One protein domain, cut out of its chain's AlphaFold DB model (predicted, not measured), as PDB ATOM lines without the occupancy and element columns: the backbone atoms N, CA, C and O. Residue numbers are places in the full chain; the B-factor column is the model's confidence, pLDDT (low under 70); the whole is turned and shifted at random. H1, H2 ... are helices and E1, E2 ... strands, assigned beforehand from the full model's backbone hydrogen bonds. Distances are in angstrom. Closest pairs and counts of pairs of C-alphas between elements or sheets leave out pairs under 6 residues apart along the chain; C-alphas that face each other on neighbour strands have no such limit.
ATOM      1  N   SER A  45     132.535 161.684 138.563       86.94
ATOM      2  CA  SER A  45     133.798 161.362 137.875       86.94
ATOM      3  C   SER A  45     135.068 161.838 138.596       86.94
ATOM      4  O   SER A  45     136.110 162.037 137.977       86.94
ATOM      5  N   SER A  46     135.007 161.982 139.921       89.62
ATOM      6  CA  SER A  46     136.135 162.373 140.761       89.62
ATOM      7  C   SER A  46     136.243 161.445 141.965       89.62
ATOM      8  O   SER A  46     135.253 161.117 142.632       89.62
ATOM      9  N   GLY A  47     137.462 160.976 142.207       91.31
ATOM     10  CA  GLY A  47     137.774 160.008 143.242       91.31
ATOM     11  C   GLY A  47     139.248 160.048 143.623       91.31
ATOM     12  O   GLY A  47     140.085 160.569 142.885       91.31
ATOM     13  N   VAL A  48     139.564 159.495 144.790       94.00
ATOM     14  CA  VAL A  48     140.937 159.308 145.270       94.00
ATOM     15  C   VAL A  48     141.268 157.825 145.317       94.00
ATOM     16  O   VAL A  48     140.454 157.012 145.747       94.00
ATOM     17  N   ALA A  49     142.470 157.467 144.879       95.38
ATOM     18  CA  ALA A  49     142.982 156.106 144.987       95.38
ATOM     19  C   ALA A  49     143.683 155.879 146.335       95.38
ATOM     20  O   ALA A  49     144.089 156.834 147.007       95.38
ATOM     21  N   TYR A  50     143.864 154.610 146.698       96.69
ATOM     22  CA  TYR A  50     144.687 154.192 147.829       96.69
ATOM     23  C   TYR A  50     146.075 154.844 147.830       96.69
ATOM     24  O   TYR A  50     146.751 154.916 146.800       96.69
ATOM     25  N   ARG A  51     146.524 155.258 149.018       97.06
ATOM     26  CA  ARG A  51     147.871 155.771 149.266       97.06
ATOM     27  C   ARG A  51     148.272 155.529 150.720       97.06
ATOM     28  O   ARG A  51     147.441 155.690 151.606       97.06
ATOM     29  N   ASP A  52     149.546 155.208 150.946       95.25
ATOM     30  CA  ASP A  52     150.144 155.059 152.277       95.25
ATOM     31  C   ASP A  52     151.454 155.880 152.371       95.25
ATOM     32  O   ASP A  52     152.376 155.624 151.587       95.25
ATOM     33  N   PRO A  53     151.549 156.904 153.246       94.56
ATOM     34  CA  PRO A  53     150.491 157.387 154.136       94.56
ATOM     35  C   PRO A  53     149.365 158.113 153.371       94.56
ATOM     36  O   PRO A  53     149.621 158.680 152.296       94.56
ATOM     37  N   PRO A  54     148.132 158.131 153.913       96.19
ATOM     38  CA  PRO A  54     147.025 158.887 153.334       96.19
ATOM     39  C   PRO A  54     147.340 160.390 153.316       96.19
ATOM     40  O   PRO A  54     147.985 160.928 154.218       96.19
ATOM     41  N   VAL A  55     146.896 161.067 152.256       96.19
ATOM     42  CA  VAL A  55     147.019 162.524 152.063       96.19
ATOM     43  C   VAL A  55     145.664 163.209 152.239       96.19
ATOM     44  O   VAL A  55     145.612 164.331 152.741       96.19
ATOM     45  N   TYR A  56     144.580 162.534 151.851       91.50
ATOM     46  CA  TYR A  56     143.204 163.015 151.978       91.50
ATOM     47  C   TYR A  56     142.383 162.107 152.905       91.50
ATOM     48  O   TYR A  56     142.591 160.891 152.868       91.50
ATOM     49  N   PRO A  57     141.412 162.648 153.668       90.69
ATOM     50  CA  PRO A  57     140.528 161.851 154.530       90.69
ATOM     51  C   PRO A  57     139.792 160.728 153.785       90.69
ATOM     52  O   PRO A  57     139.551 159.648 154.316       90.69
ATOM     53  N   GLU A  58     139.456 160.942 152.514       90.38
ATOM     54  CA  GLU A  58     138.757 159.966 151.681       90.38
ATOM     55  C   GLU A  58     139.617 158.733 151.355       90.38
ATOM     56  O   GLU A  58     139.070 157.710 150.938       90.38
ATOM     57  N   GLN A  59     140.937 158.796 151.571       94.69
ATOM     58  CA  GLN A  59     141.854 157.664 151.406       94.69
ATOM     59  C   GLN A  59     141.904 156.757 152.640       94.69
ATOM     60  O   GLN A  59     142.349 155.611 152.534       94.69
ATOM     61  N   ASP A  60     141.419 157.230 153.790       94.38
ATOM     62  CA  ASP A  60     141.445 156.461 155.027       94.38
ATOM     63  C   ASP A  60     140.603 155.186 154.897       94.38
ATOM     64  O   ASP A  60     139.434 155.194 154.482       94.38
ATOM     65  N   GLY A  61     141.229 154.063 155.249       93.75
ATOM     66  CA  GLY A  61     140.629 152.733 155.177       93.75
ATOM     67  C   GLY A  61     140.530 152.142 153.768       93.75
ATOM     68  O   GLY A  61     139.925 151.082 153.623       93.75
ATOM     69  N   LEU A  62     141.091 152.786 152.736       96.19
ATOM     70  CA  LEU A  62     141.245 152.139 151.433       96.19
ATOM     71  C   LEU A  62     142.309 151.044 151.488       96.19
ATOM     72  O   LEU A  62     143.303 151.146 152.205       96.19
ATOM     73  N   LEU A  63     142.100 150.003 150.688       96.94
ATOM     74  CA  LEU A  63     143.072 148.948 150.427       96.94
ATOM     75  C   LEU A  63     143.788 149.200 149.090       96.94
ATOM     76  O   LEU A  63     143.243 149.898 148.231       96.94
ATOM     77  N   PRO A  64     144.975 148.607 148.855       96.50
ATOM     78  CA  PRO A  64     145.637 148.679 147.558       96.50
ATOM     79  C   PRO A  64     144.688 148.343 146.402       96.50
ATOM     80  O   PRO A  64     143.953 147.359 146.469       96.50
ATOM     81  N   ARG A  65     144.754 149.146 145.330       94.00
ATOM     82  CA  ARG A  65     143.888 149.088 144.132       94.00
ATOM     83  C   ARG A  65     142.441 149.553 144.324       94.00
ATOM     84  O   ARG A  65     141.690 149.527 143.356       94.00
ATOM     85  N   GLN A  66     142.059 149.998 145.519       96.69
ATOM     86  CA  GLN A  66     140.764 150.636 145.714       96.69
ATOM     87  C   GLN A  66     140.824 152.138 145.440       96.69
ATOM     88  O   GLN A  66     141.852 152.795 145.647       96.69
ATOM     89  N   SER A  67     139.683 152.686 145.042       94.44
ATOM     90  CA  SER A  67     139.437 154.124 144.994       94.44
ATOM     91  C   SER A  67     138.105 154.465 145.659       94.44
ATOM     92  O   SER A  67     137.229 153.612 145.803       94.44
ATOM     93  N   ARG A  68     137.951 155.707 146.114       92.88
ATOM     94  CA  ARG A  68     136.710 156.222 146.701       92.88
ATOM     95  C   ARG A  68     136.255 157.450 145.944       92.88
ATOM     96  O   ARG A  68     137.073 158.312 145.632       92.88
ATOM     97  N   CYS A  69     134.953 157.546 145.703       90.75
ATOM     98  CA  CYS A  69     134.344 158.780 145.222       90.75
ATOM     99  C   CYS A  69     134.613 159.931 146.207       90.75
ATOM    100  O   CYS A  69     134.515 159.746 147.419       90.75
ATOM    101  N   THR A  70     134.919 161.118 145.690       89.06
ATOM    102  CA  THR A  70     135.122 162.337 146.495       89.06
ATOM    103  C   THR A  70     133.873 163.218 146.563       89.06
ATOM    104  O   THR A  70     133.964 164.398 146.897       89.06
ATOM    105  N   GLU A  71     132.692 162.696 146.202       79.12
ATOM    106  CA  GLU A  71     131.446 163.476 146.176       79.12
ATOM    107  C   GLU A  71     130.994 163.802 147.608       79.12
ATOM    108  O   GLU A  71     130.203 163.089 148.225       79.12
ATOM    109  N   GLY A  72     131.507 164.910 148.141       67.00
ATOM    110  CA  GLY A  72     131.250 165.367 149.508       67.00
ATOM    111  C   GLY A  72     129.913 166.089 149.717       67.00
ATOM    112  O   GLY A  72     129.597 166.447 150.845       67.00
ATOM    113  N   THR A  73     129.125 166.331 148.662       66.25
ATOM    114  CA  THR A  73     127.905 167.166 148.723       66.25
ATOM    115  C   THR A  73     126.605 166.367 148.667       66.25
ATOM    116  O   THR A  73     125.660 166.702 149.375       66.25
ATOM    117  N   ALA A  74     126.549 165.301 147.863       65.31
ATOM    118  CA  ALA A  74     125.387 164.408 147.756       65.31
ATOM    119  C   ALA A  74     125.582 163.062 148.486       65.31
ATOM    120  O   ALA A  74     124.700 162.207 148.448       65.31
ATOM    121  N   GLY A  75     126.724 162.875 149.163       68.81
ATOM    122  CA  GLY A  75     126.977 161.734 150.047       68.81
ATOM    123  C   GLY A  75     127.363 160.427 149.347       68.81
ATOM    124  O   GLY A  75     127.270 159.367 149.965       68.81
ATOM    125  N   CYS A  76     127.793 160.453 148.081       81.69
ATOM    126  CA  CYS A  76     128.291 159.242 147.430       81.69
ATOM    127  C   CYS A  76     129.673 158.877 147.987       81.69
ATOM    128  O   CYS A  76     130.689 159.460 147.621       81.69
ATOM    129  N   THR A  77     129.713 157.863 148.849       84.62
ATOM    130  CA  THR A  77     130.944 157.326 149.453       84.62
ATOM    131  C   THR A  77     131.342 155.980 148.848       84.62
ATOM    132  O   THR A  77     131.957 155.147 149.520       84.62
ATOM    133  N   ARG A  78     130.937 155.719 147.599       89.75
ATOM    134  CA  ARG A  78     131.193 154.437 146.938       89.75
ATOM    135  C   ARG A  78     132.696 154.163 146.875       89.75
ATOM    136  O   ARG A  78     133.477 155.032 146.480       89.75
ATOM    137  N   VAL A  79     133.068 152.945 147.260       93.56
ATOM    138  CA  VAL A  79     134.412 152.391 147.089       93.56
ATOM    139  C   VAL A  79     134.393 151.483 145.868       93.56
ATOM    140  O   VAL A  79     133.500 150.647 145.739       93.56
ATOM    141  N   PHE A  80     135.371 151.663 144.994       94.25
ATOM    142  CA  PHE A  80     135.589 150.862 143.798       94.25
ATOM    143  C   PHE A  80     136.777 149.950 144.054       94.25
ATOM    144  O   PHE A  80     137.787 150.380 144.615       94.25
ATOM    145  N   ASN A  81     136.653 148.686 143.669       96.12
ATOM    146  CA  ASN A  81     137.661 147.662 143.940       96.12
ATOM    147  C   ASN A  81     138.682 147.506 142.810       96.12
ATOM    148  O   ASN A  81     139.653 146.763 142.955       96.12
ATOM    149  N   SER A  82     138.456 148.189 141.690       93.75
ATOM    150  CA  SER A  82     139.387 148.269 140.577       93.75
ATOM    151  C   SER A  82     139.093 149.481 139.694       93.75
ATOM    152  O   SER A  82     138.017 150.086 139.777       93.75
ATOM    153  N   ASP A  83     140.041 149.806 138.815       91.19
ATOM    154  CA  ASP A  83     139.870 150.856 137.809       91.19
ATOM    155  C   ASP A  83     138.748 150.499 136.821       91.19
ATOM    156  O   ASP A  83     138.003 151.376 136.390       91.19
ATOM    157  N   GLU A  84     138.556 149.213 136.513       93.00
ATOM    158  CA  GLU A  84     137.452 148.752 135.667       93.00
ATOM    159  C   GLU A  84     136.088 148.995 136.322       93.00
ATOM    160  O   GLU A  84     135.158 149.413 135.638       93.00
ATOM    161  N   GLU A  85     135.954 148.792 137.640       92.06
ATOM    162  CA  GLU A  85     134.706 149.110 138.349       92.06
ATOM    163  C   GLU A  85     134.423 150.621 138.318       92.06
ATOM    164  O   GLU A  85     133.278 151.042 138.136       92.06
ATOM    165  N   TRP A  86     135.468 151.441 138.467       89.69
ATOM    166  CA  TRP A  86     135.368 152.897 138.372       89.69
ATOM    167  C   TRP A  86     134.928 153.355 136.978       89.69
ATOM    168  O   TRP A  86     134.038 154.200 136.862       89.69
ATOM    169  N   VAL A  87     135.518 152.789 135.923       89.81
ATOM    170  CA  VAL A  87     135.160 153.095 134.532       89.81
ATOM    171  C   VAL A  87     133.742 152.623 134.218       89.81
ATOM    172  O   VAL A  87     132.940 153.417 133.734       89.81
ATOM    173  N   ALA A  88     133.385 151.386 134.574       90.81
ATOM    174  CA  ALA A  88     132.048 150.835 134.339       90.81
ATOM    175  C   ALA A  88     130.948 151.650 135.038       90.81
ATOM    176  O   ALA A  88     129.851 151.820 134.509       90.81
ATOM    177  N   ALA A  89     131.238 152.223 136.211       88.38
ATOM    178  CA  ALA A  89     130.302 153.109 136.895       88.38
ATOM    179  C   ALA A  89     130.033 154.422 136.137       88.38
ATOM    180  O   ALA A  89     129.085 155.118 136.481       88.38
ATOM    181  N   GLN A  90     130.836 154.764 135.129       86.25
ATOM    182  CA  GLN A  90     130.714 155.977 134.317       86.25
ATOM    183  C   GLN A  90     130.235 155.700 132.882       86.25
ATOM    184  O   GLN A  90     129.966 156.649 132.152       86.25
ATOM    185  N   GLU A  91     130.078 154.433 132.472       80.00
ATOM    186  CA  GLU A  91     129.841 154.001 131.075       80.00
ATOM    187  C   GLU A  91     128.467 154.370 130.463       80.00
ATOM    188  O   GLU A  91     128.027 153.791 129.474       80.00
ATOM    189  N   ALA A  92     127.774 155.371 130.992       66.25
ATOM    190  CA  ALA A  92     126.517 155.874 130.436       66.25
ATOM    191  C   ALA A  92     126.341 157.398 130.598       66.25
ATOM    192  O   ALA A  92     125.225 157.902 130.436       66.25
ATOM    193  N   LEU A  93     127.423 158.106 130.951       62.25
ATOM    194  CA  LEU A  93     127.499 159.571 130.948       62.25
ATOM    195  C   LEU A  93     127.435 160.143 129.529       62.25
ATOM    196  O   LEU A  93     126.674 161.133 129.369       62.25
TER     197      LEU A  93
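AT A GLANCE: This is residues 45 to 93 of the 93 residues of an uncharacterized protein of Nonomuraea sp. PA05 (UniProt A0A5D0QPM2). This is a flat piece with little regular structure: mostly loops around a short strand hairpin, E1 and E2, with one short helix, H1, near the last residues. E2 pairs with E1 and, through residues 67 to 68, also with residues 79 to 80, antiparallel. The printed part has 49 residues, of which 12 are in named elements, in the order E1, E2, H1; the class is mixed. It is compact, with a radius of gyration of the C-alphas of 10.6 A and spans of 34 by 24 by 11 A.

IN THESE COORDINATES: E1, residues 47 to 49, begins at C-alpha 47 (137.774, 160.008, 143.242). E2 is residues 67 to 69. H1, residues 83 to 88, is 8.6 A long and ends at C-alpha 88 (132.048, 150.835, 134.339).

HOW THE PARTS SIT: E1 and E2 are antiparallel, at 162 degrees; N 48 and O 68 are 2.9 A apart, within hydrogen-bond range. The closest C-alphas of E2 and H1, those of Ser 67 and Trp 86, are 7.9 A apart. E1 and H1 are apart. In H1 every O i to N i+4 pair is within hydrogen-bond range.

THE WHOLE: The C-alphas farthest apart, of Pro 53 and Ala 92, are 33.7 A apart. Both links are long, and the printed part has no cut. Residues 72 to 75 and 92 to 93 have pLDDT under 70.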